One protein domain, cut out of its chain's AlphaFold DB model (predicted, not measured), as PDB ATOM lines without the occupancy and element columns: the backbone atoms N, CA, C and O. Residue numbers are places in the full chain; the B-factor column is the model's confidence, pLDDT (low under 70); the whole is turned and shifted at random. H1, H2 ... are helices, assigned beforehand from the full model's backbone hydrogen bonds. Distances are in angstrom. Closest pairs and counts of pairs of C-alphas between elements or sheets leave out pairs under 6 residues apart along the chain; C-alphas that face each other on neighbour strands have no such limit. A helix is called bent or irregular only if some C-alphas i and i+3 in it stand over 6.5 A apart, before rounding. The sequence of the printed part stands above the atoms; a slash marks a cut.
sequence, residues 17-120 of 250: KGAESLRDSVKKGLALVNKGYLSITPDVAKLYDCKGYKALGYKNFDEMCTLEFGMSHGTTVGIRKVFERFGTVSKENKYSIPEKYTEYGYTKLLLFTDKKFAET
ATOM      1  N   LYS A  17     -16.279  23.416 -50.819       91.38
ATOM      2  CA  LYS A  17     -15.636  23.170 -52.125       91.38
ATOM      3  C   LYS A  17     -14.212  23.730 -52.208       91.38
ATOM      4  O   LYS A  17     -13.341  23.133 -52.836       91.38
ATOM      5  N   GLY A  18     -13.970  24.892 -51.597       91.38
ATOM      6  CA  GLY A  18     -12.633  25.479 -51.524       91.38
ATOM      7  C   GLY A  18     -11.681  24.630 -50.681       91.38
ATOM      8  O   GLY A  18     -10.531  24.434 -51.069       91.38
ATOM      9  N   ALA A  19     -12.167  24.094 -49.561       92.56
ATOM     10  CA  ALA A  19     -11.384  23.246 -48.668       92.56
ATOM     11  C   ALA A  19     -11.097  21.876 -49.292       92.56
ATOM     12  O   ALA A  19      -9.970  21.394 -49.198       92.56
ATOM     13  N   GLU A  20     -12.068  21.291 -49.996       94.06
ATOM     14  CA  GLU A  20     -11.891  20.050 -50.762       94.06
ATOM     15  C   GLU A  20     -10.831  20.217 -51.853       94.06
ATOM     16  O   GLU A  20      -9.921  19.399 -51.954       94.06
ATOM     17  N   SER A  21     -10.891  21.318 -52.609       94.44
ATOM     18  CA  SER A  21      -9.909  21.616 -53.657       94.44
ATOM     19  C   SER A  21      -8.481  21.712 -53.105       94.44
ATOM     20  O   SER A  21      -7.559  21.105 -53.654       94.44
ATOM     21  N   LEU A  22      -8.291  22.411 -51.978       93.19
ATOM     22  CA  LEU A  22      -6.983  22.491 -51.318       93.19
ATOM     23  C   LEU A  22      -6.534  21.135 -50.770       93.19
ATOM     24  O   LEU A  22      -5.380  20.760 -50.959       93.19
ATOM     25  N   ARG A  23      -7.426  20.373 -50.128       94.50
ATOM     26  CA  ARG A  23      -7.115  19.018 -49.650       94.50
ATOM     27  C   ARG A  23      -6.626  18.136 -50.797       94.50
ATOM     28  O   ARG A  23      -5.619  17.443 -50.659       94.50
ATOM     29  N   ASP A  24      -7.316  18.170 -51.928       93.94
ATOM     30  CA  ASP A  24      -6.973  17.355 -53.089       93.94
ATOM     31  C   ASP A  24      -5.659  17.824 -53.737       93.94
ATOM     32  O   ASP A  24      -4.870  16.993 -54.189       93.94
ATOM     33  N   SER A  25      -5.381  19.133 -53.726       92.94
ATOM     34  CA  SER A  25      -4.082  19.698 -54.118       92.94
ATOM     35  C   SER A  25      -2.944  19.170 -53.236       92.94
ATOM     36  O   SER A  25      -1.951  18.652 -53.750       92.94
ATOM     37  N   VAL A  26      -3.124  19.179 -51.909       93.31
ATOM     38  CA  VAL A  26      -2.142  18.636 -50.955       93.31
ATOM     39  C   VAL A  26      -1.910  17.143 -51.195       93.31
ATOM     40  O   VAL A  26      -0.758  16.711 -51.282       93.31
ATOM     41  N   LYS A  27      -2.974  16.349 -51.378       92.06
ATOM     42  CA  LYS A  27      -2.852  14.913 -51.693       92.06
ATOM     43  C   LYS A  27      -2.063  14.673 -52.977       92.06
ATOM     44  O   LYS A  27      -1.187  13.810 -53.002       92.06
ATOM     45  N   LYS A  28      -2.336  15.450 -54.028       90.62
ATOM     46  CA  LYS A  28      -1.592  15.371 -55.294       90.62
ATOM     47  C   LYS A  28      -0.121  15.727 -55.103       90.62
ATOM     48  O   LYS A  28       0.735  14.989 -55.580       90.62
ATOM     49  N   GLY A  29       0.178  16.804 -54.376       87.31
ATOM     50  CA  GLY A  29       1.555  17.216 -54.092       87.31
ATOM     51  C   GLY A  29       2.341  16.176 -53.287       87.31
ATOM     52  O   GLY A  29       3.518  15.947 -53.559       87.31
ATOM     53  N   LEU A  30       1.683  15.485 -52.351       86.94
ATOM     54  CA  LEU A  30       2.283  14.392 -51.574       86.94
ATOM     55  C   LEU A  30       2.506  13.109 -52.383       86.94
ATOM     56  O   LEU A  30       3.402  12.336 -52.046       86.94
ATOM     57  N   ALA A  31       1.711  12.876 -53.429       83.62
ATOM     58  CA  ALA A  31       1.849  11.716 -54.307       83.62
ATOM     59  C   ALA A  31       3.024  11.834 -55.296       83.62
ATOM     60  O   ALA A  31       3.411  10.841 -55.910       83.62
ATOM     61  N   LEU A  32       3.601  13.029 -55.462       77.50
ATOM     62  CA  LEU A  32       4.782  13.222 -56.300       77.50
ATOM     63  C   LEU A  32       5.999  12.516 -55.680       77.50
ATOM     64  O   LEU A  32       6.215  12.563 -54.470       77.50
ATOM     65  N   VAL A  33       6.824  11.903 -56.535       52.31
ATOM     66  CA  VAL A  33       7.978  11.048 -56.173       52.31
ATOM     67  C   VAL A  33       8.961  11.736 -55.210       52.31
ATOM     68  O   VAL A  33       9.604  11.069 -54.407       52.31
ATOM     69  N   ASN A  34       9.003  13.071 -55.215       55.31
ATOM     70  CA  ASN A  34       9.866  13.887 -54.360       55.31
ATOM     71  C   ASN A  34       9.182  14.495 -53.123       55.31
ATOM     72  O   ASN A  34       9.731  15.459 -52.596       55.31
ATOM     73  N   LYS A  35       8.014  13.983 -52.673       60.28
ATOM     74  CA  LYS A  35       7.266  14.405 -51.456       60.28
ATOM     75  C   LYS A  35       7.587  15.842 -51.038       60.28
ATOM     76  O   LYS A  35       8.136  16.093 -49.963       60.28
ATOM     77  N   GLY A  36       7.330  16.782 -51.945       73.94
ATOM     78  CA  GLY A  36       7.770  18.156 -51.779       73.94
ATOM     79  C   GLY A  36       6.931  18.811 -50.696       73.94
ATOM     80  O   GLY A  36       5.942  19.471 -51.006       73.94
ATOM     81  N   TYR A  37       7.302  18.655 -49.422       88.38
ATOM     82  CA  TYR A  37       6.617  19.341 -48.323       88.38
ATOM     83  C   TYR A  37       6.539  20.847 -48.597       88.38
ATOM     84  O   TYR A  37       5.540  21.493 -48.292       88.38
ATOM     85  N   LEU A  38       7.540  21.382 -49.301       89.88
ATOM     86  CA  LEU A  38       7.562  22.760 -49.763       89.88
ATOM     87  C   LEU A  38       6.425  23.101 -50.738       89.88
ATOM     88  O   LEU A  38       5.793  24.139 -50.580       89.88
ATOM     89  N   SER A  39       6.119  22.231 -51.706       90.44
ATOM     90  CA  SER A  39       5.071  22.499 -52.702       90.44
ATOM     91  C   SER A  39       3.669  22.502 -52.102       90.44
ATOM     92  O   SER A  39       2.803  23.216 -52.593       90.44
ATOM     93  N   ILE A  40       3.446  21.745 -51.024       93.69
ATOM     94  CA  ILE A  40       2.147  21.715 -50.333       93.69
ATOM     95  C   ILE A  40       2.038  22.752 -49.212       93.69
ATOM     96  O   ILE A  40       0.944  22.994 -48.709       93.69
ATOM     97  N   THR A  41       3.156  23.361 -48.803       94.75
ATOM     98  CA  THR A  41       3.205  24.292 -47.668       94.75
ATOM     99  C   THR A  41       2.183  25.436 -47.786       94.75
ATOM    100  O   THR A  41       1.483  25.677 -46.801       94.75
ATOM    101  N   PRO A  42       2.010  26.103 -48.948       94.62
ATOM    102  CA  PRO A  42       1.014  27.167 -49.086       94.62
ATOM    103  C   PRO A  42      -0.429  26.687 -48.870       94.62
ATOM    104  O   PRO A  42      -1.207  27.358 -48.194       94.62
ATOM    105  N   ASP A  43      -0.776  25.515 -49.405       95.00
ATOM    106  CA  ASP A  43      -2.129  24.959 -49.309       95.00
ATOM    107  C   ASP A  43      -2.442  24.483 -47.885       95.00
ATOM    108  O   ASP A  43      -3.532  24.737 -47.367       95.00
ATOM    109  N   VAL A  44      -1.467  23.857 -47.217       94.69
ATOM    110  CA  VAL A  44      -1.571  23.446 -45.807       94.69
ATOM    111  C   VAL A  44      -1.745  24.670 -44.903       94.69
ATOM    112  O   VAL A  44      -2.628  24.674 -44.045       94.69
ATOM    113  N   ALA A  45      -0.962  25.730 -45.117       94.81
ATOM    114  CA  ALA A  45      -1.096  26.971 -44.359       94.81
ATOM    115  C   ALA A  45      -2.469  27.629 -44.570       94.81
ATOM    116  O   ALA A  45      -3.126  28.013 -43.603       94.81
ATOM    117  N   LYS A  46      -2.961  27.669 -45.813       94.75
ATOM    118  CA  LYS A  46      -4.289  28.214 -46.122       94.75
ATOM    119  C   LYS A  46      -5.421  27.414 -45.476       94.75
ATOM    120  O   LYS A  46      -6.372  28.002 -44.961       94.75
ATOM    121  N   LEU A  47      -5.327  26.081 -45.470       94.94
ATOM    122  CA  LEU A  47      -6.292  25.220 -44.777       94.94
ATOM    123  C   LEU A  47      -6.326  25.493 -43.267       94.94
ATOM    124  O   LEU A  47      -7.403  25.431 -42.668       94.94
ATOM    125  N   TYR A  48      -5.183  25.807 -42.658       94.81
ATOM    126  CA  TYR A  48      -5.107  26.177 -41.248       94.81
ATOM    127  C   TYR A  48      -5.717  27.561 -40.984       94.81
ATOM    128  O   TYR A  48      -6.677  27.669 -40.214       94.81
ATOM    129  N   ASP A  49      -5.212  28.597 -41.659       92.31
ATOM    130  CA  ASP A  49      -5.574  30.000 -41.417       92.31
ATOM    131  C   ASP A  49      -7.063  30.272 -41.661       92.31
ATOM    132  O   ASP A  49      -7.730  30.941 -40.869       92.31
ATOM    133  N   CYS A  50      -7.616  29.703 -42.734       91.69
ATOM    134  CA  CYS A  50      -9.029  29.853 -43.091       91.69
ATOM    135  C   CYS A  50      -9.944  28.836 -42.394       91.69
ATOM    136  O   CYS A  50     -11.116  28.718 -42.762       91.69
ATOM    137  N   LYS A  51      -9.424  28.071 -41.422       92.75
ATOM    138  CA  LYS A  51     -10.145  26.996 -40.718       92.75
ATOM    139  C   LYS A  51     -10.807  25.987 -41.670       92.75
ATOM    140  O   LYS A  51     -11.860  25.434 -41.352       92.75
ATOM    141  N   GLY A  52     -10.188  25.716 -42.820       91.56
ATOM    142  CA  GLY A  52     -10.715  24.808 -43.844       91.56
ATOM    143  C   GLY A  52     -10.972  23.393 -43.317       91.56
ATOM    144  O   GLY A  52     -11.930  22.749 -43.731       91.56
ATOM    145  N   TYR A  53     -10.201  22.947 -42.320       94.00
ATOM    146  CA  TYR A  53     -10.436  21.675 -41.627       94.00
ATOM    147  C   TYR A  53     -11.830  21.580 -40.983       94.00
ATOM    148  O   TYR A  53     -12.427  20.508 -40.993       94.00
ATOM    149  N   LYS A  54     -12.391  22.694 -40.489       93.94
ATOM    150  CA  LYS A  54     -13.755  22.717 -39.934       93.94
ATOM    151  C   LYS A  54     -14.809  22.560 -41.020       93.94
ATOM    152  O   LYS A  54     -15.783  21.847 -40.816       93.94
ATOM    153  N   ALA A  55     -14.600  23.196 -42.175       91.81
ATOM    154  CA  ALA A  55     -15.490  23.058 -43.326       91.81
ATOM    155  C   ALA A  55     -15.528  21.612 -43.853       91.81
ATOM    156  O   ALA A  55     -16.541  21.181 -44.392       91.81
ATOM    157  N   LEU A  56     -14.443  20.861 -43.654       91.81
ATOM    158  CA  LEU A  56     -14.339  19.439 -43.981       91.81
ATOM    159  C   LEU A  56     -14.841  18.504 -42.861       91.81
ATOM    160  O   LEU A  56     -14.824  17.292 -43.039       91.81
ATOM    161  N   GLY A  57     -15.296  19.043 -41.724       92.94
ATOM    162  CA  GLY A  57     -15.875  18.264 -40.623       92.94
ATOM    163  C   GLY A  57     -14.881  17.748 -39.577       92.94
ATOM    164  O   GLY A  57     -15.281  16.993 -38.693       92.94
ATOM    165  N   TYR A  58     -13.611  18.157 -39.625       94.38
ATOM    166  CA  TYR A  58     -12.602  17.741 -38.646       94.38
ATOM    167  C   TYR A  58     -12.641  18.605 -37.382       94.38
ATOM    168  O   TYR A  58     -12.825  19.827 -37.447       94.38
ATOM    169  N   LYS A  59     -12.415  17.989 -36.212       92.25
ATOM    170  CA  LYS A  59     -12.451  18.693 -34.917       92.25
ATOM    171  C   LYS A  59     -11.287  19.668 -34.784       92.25
ATOM    172  O   LYS A  59     -11.451  20.773 -34.263       92.25
ATOM    173  N   ASN A  60     -10.106  19.252 -35.226       93.94
ATOM    174  CA  ASN A  60      -8.892  20.056 -35.195       93.94
ATOM    175  C   ASN A  60      -8.041  19.818 -36.452       93.94
ATOM    176  O   ASN A  60      -8.269  18.882 -37.216       93.94
ATOM    177  N   PHE A  61      -7.078  20.709 -36.679       94.50
ATOM    178  CA  PHE A  61      -6.248  20.684 -37.880       94.50
ATOM    179  C   PHE A  61      -5.283  19.491 -37.919       94.50
ATOM    180  O   PHE A  61      -5.123  18.878 -38.969       94.50
ATOM    181  N   ASP A  62      -4.677  19.135 -36.783       93.81
ATOM    182  CA  ASP A  62      -3.728  18.019 -36.697       93.81
ATOM    183  C   ASP A  62      -4.390  16.674 -37.019       93.81
ATOM    184  O   ASP A  62      -3.806  15.844 -37.716       93.81
ATOM    185  N   GLU A  63      -5.630  16.478 -36.569       93.94
ATOM    186  CA  GLU A  63      -6.455  15.316 -36.899       93.94
ATOM    187  C   GLU A  63      -6.679  15.207 -38.410       93.94
ATOM    188  O   GLU A  63      -6.410  14.153 -38.985       93.94
ATOM    189  N   MET A  64      -7.089  16.298 -39.070       95.88
ATOM    190  CA  MET A  64      -7.223  16.320 -40.530       95.88
ATOM    191  C   MET A  64      -5.894  15.955 -41.202       95.88
ATOM    192  O   MET A  64      -5.866  15.098 -42.081       95.88
ATOM    193  N   CYS A  65      -4.784  16.573 -40.791       93.88
ATOM    194  CA  CYS A  65      -3.474  16.306 -41.381       93.88
ATOM    195  C   CYS A  65      -3.010  14.857 -41.182       93.88
ATOM    196  O   CYS A  65      -2.384  14.279 -42.074       93.88
ATOM    197  N   THR A  66      -3.346  14.254 -40.046       92.69
ATOM    198  CA  THR A  66      -3.029  12.855 -39.758       92.69
ATOM    199  C   THR A  66      -3.875  11.918 -40.619       92.69
ATOM    200  O   THR A  66      -3.326  11.048 -41.292       92.69
ATOM    201  N   LEU A  67      -5.197  12.111 -40.644       91.94
ATOM    202  CA  LEU A  67      -6.136  11.215 -41.328       91.94
ATOM    203  C   LEU A  67      -6.077  11.339 -42.855       91.94
ATOM    204  O   LEU A  67      -6.101  10.330 -43.556       91.94
ATOM    205  N   GLU A  68      -5.990  12.560 -43.383       92.25
ATOM    206  CA  GLU A  68      -6.049  12.806 -44.830       92.25
ATOM    207  C   GLU A  68      -4.686  12.690 -45.511       92.25
ATOM    208  O   GLU A  68      -4.613  12.337 -46.691       92.25
ATOM    209  N   PHE A  69      -3.610  13.031 -44.795       90.69
ATOM    210  CA  PHE A  69      -2.274  13.187 -45.376       90.69
ATOM    211  C   PHE A  69      -1.210  12.290 -44.731       90.69
ATOM    212  O   PHE A  69      -0.088  12.232 -45.235       90.69
ATOM    213  N   GLY A  70      -1.520  11.598 -43.627       88.94
ATOM    214  CA  GLY A  70      -0.550  10.770 -42.903       88.94
ATOM    215  C   GLY A  70       0.598  11.570 -42.278       88.94
ATOM    216  O   GLY A  70       1.696  11.036 -42.110       88.94
ATOM    217  N   MET A  71       0.389  12.859 -41.992       90.62
ATOM    218  CA  MET A  71       1.422  13.735 -41.435       90.62
ATOM    219  C   MET A  71       1.418  13.701 -39.907       90.62
ATOM    220  O   MET A  71       0.369  13.803 -39.280       90.62
ATOM    221  N   SER A  72       2.607  13.601 -39.307       91.06
ATOM    222  CA  SER A  72       2.768  13.718 -37.855       91.06
ATOM    223  C   SER A  72       2.531  15.156 -37.384       91.06
ATOM    224  O   SER A  72       2.736  16.102 -38.149       91.06
ATOM    225  N   HIS A  73       2.199  15.339 -36.103       91.44
ATOM    226  CA  HIS A  73       2.063  16.674 -35.510       91.44
ATOM    227  C   HIS A  73       3.318  17.539 -35.726       91.44
ATOM    228  O   HIS A  73       3.218  18.693 -36.139       91.44
ATOM    229  N   GLY A  74       4.514  16.967 -35.537       90.88
ATOM    230  CA  GLY A  74       5.777  17.676 -35.757       90.88
ATOM    231  C   GLY A  74       5.949  18.153 -37.202       90.88
ATOM    232  O   GLY A  74       6.356  19.290 -37.431       90.88
ATOM    233  N   THR A  75       5.565  17.325 -38.177       91.19
ATOM    234  CA  THR A  75       5.573  17.692 -39.603       91.19
ATOM    235  C   THR A  75       4.590  18.828 -39.882       91.19
ATOM    236  O   THR A  75       4.957  19.815 -40.518       91.19
ATOM    237  N   THR A  76       3.363  18.731 -39.363       93.25
ATOM    238  CA  THR A  76       2.318  19.755 -39.516       93.25
ATOM    239  C   THR A  76       2.762  21.103 -38.948       93.25
ATOM    240  O   THR A  76       2.663  22.134 -39.621       93.25
ATOM    241  N   VAL A  77       3.324  21.102 -37.736       92.44
ATOM    242  CA  VAL A  77       3.884  22.299 -37.094       92.44
ATOM    243  C   VAL A  77       5.063  22.851 -37.895       92.44
ATOM    244  O   VAL A  77       5.142  24.060 -38.105       92.44
ATOM    245  N   GLY A  78       5.961  21.989 -38.373       92.00
ATOM    246  CA  GLY A  78       7.105  22.395 -39.187       92.00
ATOM    247  C   GLY A  78       6.690  23.085 -40.486       92.00
ATOM    248  O   GLY A  78       7.194  24.160 -40.798       92.00
ATOM    249  N   ILE A  79       5.724  22.517 -41.218       93.94
ATOM    250  CA  ILE A  79       5.169  23.126 -42.441       93.94
ATOM    251  C   ILE A  79       4.622  24.525 -42.161       93.94
ATOM    252  O   ILE A  79       4.931  25.470 -42.888       93.94
ATOM    253  N   ARG A  80       3.857  24.678 -41.079       94.19
ATOM    254  CA  ARG A  80       3.323  25.984 -40.693       94.19
ATOM    255  C   ARG A  80       4.413  26.992 -40.355       94.19
ATOM    256  O   ARG A  80       4.367  28.097 -40.880       94.19
ATOM    257  N   LYS A  81       5.417  26.613 -39.560       93.12
ATOM    258  CA  LYS A  81       6.550  27.496 -39.226       93.12
ATOM    259  C   LYS A  81       7.303  27.964 -40.472       93.12
ATOM    260  O   LYS A  81       7.691  29.128 -40.556       93.12
ATOM    261  N   VAL A  82       7.496  27.071 -41.445       92.75
ATOM    262  CA  VAL A  82       8.121  27.417 -42.729       92.75
ATOM    263  C   VAL A  82       7.278  28.453 -43.470       92.75
ATOM    264  O   VAL A  82       7.820  29.459 -43.928       92.75
ATOM    265  N   PHE A  83       5.957  28.264 -43.551       94.69
ATOM    266  CA  PHE A  83       5.085  29.255 -44.185       94.69
ATOM    267  C   PHE A  83       5.049  30.588 -43.426       94.69
ATOM    268  O   PHE A  83       5.130  31.638 -44.046       94.69
ATOM    269  N   GLU A  84       4.962  30.568 -42.099       91.75
ATOM    270  CA  GLU A  84       4.918  31.784 -41.275       91.75
ATOM    271  C   GLU A  84       6.175  32.645 -41.447       91.75
ATOM    272  O   GLU A  84       6.090  33.871 -41.436       91.75
ATOM    273  N   ARG A  85       7.340  32.010 -41.629       89.25
ATOM    274  CA  ARG A  85       8.618  32.717 -41.770       89.25
ATOM    275  C   ARG A  85       8.944  33.126 -43.207       89.25
ATOM    276  O   ARG A  85       9.528  34.188 -43.410       89.25
ATOM    277  N   PHE A  86       8.612  32.293 -44.194       90.94
ATOM    278  CA  PHE A  86       9.055  32.481 -45.585       90.94
ATOM    279  C   PHE A  86       7.915  32.667 -46.585       90.94
ATOM    280  O   PHE A  86       8.155  33.088 -47.716       90.94
ATOM    281  N   GLY A  87       6.688  32.339 -46.198       91.81
ATOM    282  CA  GLY A  87       5.503  32.468 -47.027       91.81
ATOM    283  C   GLY A  87       5.034  33.911 -47.164       91.81
ATOM    284  O   GLY A  87       5.343  34.795 -46.366       91.81
ATOM    285  N   THR A  88       4.259  34.148 -48.212       92.31
ATOM    286  CA  THR A  88       3.588  35.417 -48.469       92.31
ATOM    287  C   THR A  88       2.125  35.167 -48.793       92.31
ATOM    288  O   THR A  88       1.756  34.166 -49.416       92.31
ATOM    289  N   VAL A  89       1.283  36.108 -48.371       92.56
ATOM    290  CA  VAL A  89      -0.134  36.151 -48.728       92.56
ATOM    291  C   VAL A  89      -0.357  37.403 -49.565       92.56
ATOM    292  O   VAL A  89      -0.111  38.521 -49.110       92.56
ATOM    293  N   SER A  90      -0.771  37.224 -50.819       89.81
ATOM    294  CA  SER A  90      -1.074  38.349 -51.705       89.81
ATOM    295  C   SER A  90      -2.359  39.067 -51.274       89.81
ATOM    296  O   SER A  90      -3.178  38.525 -50.530       89.81
ATOM    297  N   LYS A  91      -2.600  40.266 -51.822       82.62
ATOM    298  CA  LYS A  91      -3.864  41.006 -51.626       82.62
ATOM    299  C   LYS A  91      -5.110  40.223 -52.074       82.62
ATOM    300  O   LYS A  91      -6.210  40.530 -51.636       82.62
ATOM    301  N   GLU A  92      -4.933  39.209 -52.917       85.19
ATOM    302  CA  GLU A  92      -5.990  38.330 -53.429       85.19
ATOM    303  C   GLU A  92      -6.141  37.038 -52.600       85.19
ATOM    304  O   GLU A  92      -6.765  36.079 -53.050       85.19
ATOM    305  N   ASN A  93      -5.555  36.968 -51.397       83.19
ATOM    306  CA  ASN A  93      -5.520  35.760 -50.558       83.19
ATOM    307  C   ASN A  93      -4.885  34.542 -51.260       83.19
ATOM    308  O   ASN A  93      -5.282  33.383 -51.041       83.19
ATOM    309  N   LYS A  94      -3.891  34.794 -52.122       88.69
ATOM    310  CA  LYS A  94      -3.045  33.749 -52.702       88.69
ATOM    311  C   LYS A  94      -1.866  33.494 -51.771       88.69
ATOM    312  O   LYS A  94      -1.100  34.410 -51.488       88.69
ATOM    313  N   TYR A  95      -1.749  32.252 -51.321       93.56
ATOM    314  CA  TYR A  95      -0.664  31.775 -50.474       93.56
ATOM    315  C   TYR A  95       0.462  31.287 -51.383       93.56
ATOM    316  O   TYR A  95       0.209  30.536 -52.327       93.56
ATOM    317  N   SER A  96       1.696  31.714 -51.130       93.06
ATOM    318  CA  SER A  96       2.854  31.296 -51.926       93.06
ATOM    319  C   SER A  96       4.147  31.347 -51.128       93.06
ATOM    320  O   SER A  96       4.253  32.100 -50.166       93.06
ATOM    321  N   ILE A  97       5.145  30.583 -51.566       90.50
ATOM    322  CA  ILE A  97       6.535  30.753 -51.142       90.50
ATOM    323  C   ILE A  97       7.271  31.463 -52.286       90.50
ATOM    324  O   ILE A  97       7.191  30.986 -53.419       90.50
ATOM    325  N   PRO A  98       7.938  32.606 -52.035       89.44
ATOM    326  CA  PRO A  98       8.768  33.283 -53.024       89.44
ATOM    327  C   PRO A  98       9.791  32.346 -53.673       89.44
ATOM    328  O   PRO A  98      10.421  31.541 -52.990       89.44
ATOM    329  N   GLU A  99      10.003  32.507 -54.978       87.12
ATOM    330  CA  GLU A  99      10.888  31.649 -55.780       87.12
ATOM    331  C   GLU A  99      12.325  31.604 -55.246       87.12
ATOM    332  O   GLU A  99      12.922  30.543 -55.180       87.12
ATOM    333  N   LYS A 100      12.839  32.712 -54.702       87.06
ATOM    334  CA  LYS A 100      14.161  32.748 -54.049       87.06
ATOM    335  C   LYS A 100      14.352  31.746 -52.898       87.06
ATOM    336  O   LYS A 100      15.476  31.514 -52.477       87.06
ATOM    337  N   TYR A 101      13.274  31.201 -52.335       87.50
ATOM    338  CA  TYR A 101      13.342  30.216 -51.254       87.50
ATOM    339  C   TYR A 101      13.127  28.782 -51.742       87.50
ATOM    340  O   TYR A 101      13.345  27.847 -50.974       87.50
ATOM    341  N   THR A 102      12.705  28.576 -52.992       86.19
ATOM    342  CA  THR A 102      12.415  27.228 -53.502       86.19
ATOM    343  C   THR A 102      13.678  26.389 -53.652       86.19
ATOM    344  O   THR A 102      13.635  25.191 -53.373       86.19
ATOM    345  N   GLU A 103      14.804  27.024 -53.977       86.69
ATOM    346  CA  GLU A 103      16.117  26.387 -54.150       86.69
ATOM    347  C   GLU A 103      16.647  25.727 -52.866       86.69
ATOM    348  O   GLU A 103      17.320  24.701 -52.921       86.69
ATOM    349  N   TYR A 104      16.292  26.253 -51.690       86.19
ATOM    350  CA  TYR A 104      16.711  25.682 -50.406       86.19
ATOM    351  C   TYR A 104      15.972  24.377 -50.068       86.19
ATOM    352  O   TYR A 104      16.470  23.546 -49.304       86.19
ATOM    353  N   GLY A 105      14.775  24.171 -50.620       87.62
ATOM    354  CA  GLY A 105      13.930  23.037 -50.267       87.62
ATOM    355  C   GLY A 105      13.363  23.109 -48.841       87.62
ATOM    356  O   GLY A 105      13.714  23.954 -48.019       87.62
ATOM    357  N   TYR A 106      12.451  22.188 -48.523       89.75
ATOM    358  CA  TYR A 106      11.714  22.208 -47.255       89.75
ATOM    359  C   TYR A 106      12.617  22.082 -46.020       89.75
ATOM    360  O   TYR A 106      12.486  22.857 -45.078       89.75
ATOM    361  N   THR A 107      13.527  21.109 -46.012       89.31
ATOM    362  CA  THR A 107      14.281  20.749 -44.802       89.31
ATOM    363  C   THR A 107      15.255  21.848 -44.372       89.31
ATOM    364  O   THR A 107      15.395  22.096 -43.175       89.31
ATOM    365  N   LYS A 108      15.888  22.547 -45.326       89.06
ATOM    366  CA  LYS A 108      16.784  23.679 -45.025       89.06
ATOM    367  C   LYS A 108      15.990  24.886 -44.529       89.06
ATOM    368  O   LYS A 108      16.343  25.470 -43.511       89.06
ATOM    369  N   LEU A 109      14.856  25.196 -45.164       89.38
ATOM    370  CA  LEU A 109      13.969  26.248 -44.662       89.38
ATOM    371  C   LEU A 109      13.436  25.927 -43.262       89.38
ATOM    372  O   LEU A 109      13.376  26.818 -42.421       89.38
ATOM    373  N   LEU A 110      13.097  24.667 -42.974       90.56
ATOM    374  CA  LEU A 110      12.678  24.252 -41.636       90.56
ATOM    375  C   LEU A 110      13.791  24.478 -40.606       90.56
ATOM    376  O   LEU A 110      13.509  25.023 -39.540       90.56
ATOM    377  N   LEU A 111      15.040  24.130 -40.934       87.88
ATOM    378  CA  LEU A 111      16.200  24.418 -40.083       87.88
ATOM    379  C   LEU A 111      16.305  25.918 -39.786       87.88
ATOM    380  O   LEU A 111      16.484  26.307 -38.635       87.88
ATOM    381  N   PHE A 112      16.105  26.766 -40.795       87.38
ATOM    382  CA  PHE A 112      16.144  28.211 -40.603       87.38
ATOM    383  C   PHE A 112      15.040  28.728 -39.689       87.38
ATOM    384  O   PHE A 112      15.211  29.813 -39.154       87.38
ATOM    385  N   THR A 113      13.942  27.996 -39.461       86.56
ATOM    386  CA  THR A 113      12.908  28.384 -38.479       86.56
ATOM    387  C   THR A 113      13.320  28.174 -37.020       86.56
ATOM    388  O   THR A 113      12.604  28.640 -36.131       86.56
ATOM    389  N   ASP A 114      14.446  27.503 -36.758       82.88
ATOM    390  CA  ASP A 114      14.955  27.290 -35.404       82.88
ATOM    391  C   ASP A 114      15.227  28.637 -34.706       82.88
ATOM    392  O   ASP A 114      15.709  29.605 -35.309       82.88
ATOM    393  N   LYS A 115      14.895  28.700 -33.413       75.12
ATOM    394  CA  LYS A 115      15.089  29.882 -32.568       75.12
ATOM    395  C   LYS A 115      16.561  30.264 -32.457       75.12
ATOM    396  O   LYS A 115      16.853  31.455 -32.398       75.12
ATOM    397  N   LYS A 116      17.474  29.293 -32.546       73.69
ATOM    398  CA  LYS A 116      18.921  29.547 -32.536       73.69
ATOM    399  C   LYS A 116      19.347  30.528 -33.633       73.69
ATOM    400  O   LYS A 116      20.145  31.424 -33.384       73.69
ATOM    401  N   PHE A 117      18.748  30.450 -34.826       70.94
ATOM    402  CA  PHE A 117      19.015  31.435 -35.882       70.94
ATOM    403  C   PHE A 117      18.528  32.836 -35.502       70.94
ATOM    404  O   PHE A 117      19.218  33.815 -35.771       70.94
ATOM    405  N   ALA A 118      17.378  32.952 -34.834       66.12
ATOM    406  CA  ALA A 118      16.891  34.245 -34.355       66.12
ATOM    407  C   ALA A 118      17.809  34.840 -33.268       66.12
ATOM    408  O   ALA A 118      18.094  36.035 -33.300       66.12
ATOM    409  N   GLU A 119      18.331  34.015 -32.359       67.25
ATOM    410  CA  GLU A 119      19.257  34.422 -31.285       67.25
ATOM    411  C   GLU A 119      20.625  34.873 -31.821       67.25
ATOM    412  O   GLU A 119      21.257  35.801 -31.302       67.25
ATOM    413  N   THR A 120      21.081  34.276 -32.923       65.94
ATOM    414  CA  THR A 120      22.305  34.740 -33.585       65.94
ATOM    415  C   THR A 120      22.145  36.106 -34.265       65.94
ATOM    416  O   THR A 120      23.155  36.768 -34.509       65.94
TER     417      THR A 120
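Overview. This is residues 17 to 120 of the 250 residues of an uncharacterized protein of Methanobrevibacter sp (UniProt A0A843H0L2). A compact knot of mostly crossed helices is built round H2, which lies in the middle: H1 runs back along H2, H5 crosses H2 nearly at a right angle, and H6 packs across its first residues, 37 and 38. H4 bridges H1 and H5, little H3 packs on residues 18 and 19 of H1, and H7, residues 115 to 120, sticks out as a short free arm. The printed part has 104 residues with seven named helices, H1 to H7 in order, and no named strand; the class is all helix. The radius of gyration of the C-alphas is 13.5 A, and the spans are 42 by 30 by 29 A.

Arrangement. Start with the longest helix, H1, residues 17 to 31. It touches H2, residues 37 to 49, at a shallow tilt of 23 degrees, opposite ways, as a helical hairpin; look at the closest C-alphas, those of Val 26 and Ile 40, 5.3 A apart. With residues 18 to 19 alone H1 touches H3, residues 52 to 55, where the closest C-alphas, of Ala 19 and Gly 52, are 5.1 A apart. H1 also touches H4, residues 61 to 69, at a steep tilt of 55 degrees, the same way, closest at the C-alphas of Lys 27 and Phe 69, 6.6 A. Move on to H5, residues 73 to 86: with residues 79 to 83 alone it touches H2, about perpendicular at 89 degrees, closest at the C-alphas of Thr 41 and Ile 79, 5.7 A. With residues 73 to 76 alone H5 touches H4, about perpendicular at 74 degrees; the closest C-alphas are those of Asp 62 and His 73, 6.1 A. H6, residues 99 to 112, forms a helical hairpin with H5, at a steep tilt of 45 degrees, closest at the C-alphas of Val 82 and Leu 110, 5.7 A. H6 touches H2 about perpendicular at 80 degrees, closest at the C-alphas of Leu 38 and Tyr 106, 4.9 A. H7, residues 115 to 120, meets H6 only through their link. Each O i to N i+4 pair is within hydrogen-bond range in H1, H4, H5 and H7, against 7 of 9 in H2 and 4 of 10 in H6, where 7 of 11 O i to N i+3 pairs are; H3 is too short for an i+4 pair.

Along the chain. Find C-alpha 17 at (-15.636, 23.170, -52.125); from there H1 runs 21.0 A to C-alpha 31. H2 is 17.6 A long and irregular, with C-alphas 39 and 42 7.2 A apart. H5 begins at C-alpha 73, (2.063, 16.674, -35.510), and runs 20.0 A. H6, 16.4 A long, is irregular too, with C-alphas 103 and 106 9.2 A apart. H7 ends at C-alpha 120, (22.305, 34.740, -33.585).

Size, cuts and confidence. The C-alphas farthest apart, of Lys 17 and Thr 120, are 43.8 A apart. The printed part has no cut. The link from H5 to H6, residues 87 to 98, is long, and in it residues 88 to 89 pair antiparallel with 95 to 96; the other links are tight. Mean pLDDT of the printed part is 88.7, with residues 33 to 35 and 118 to 120 under 70.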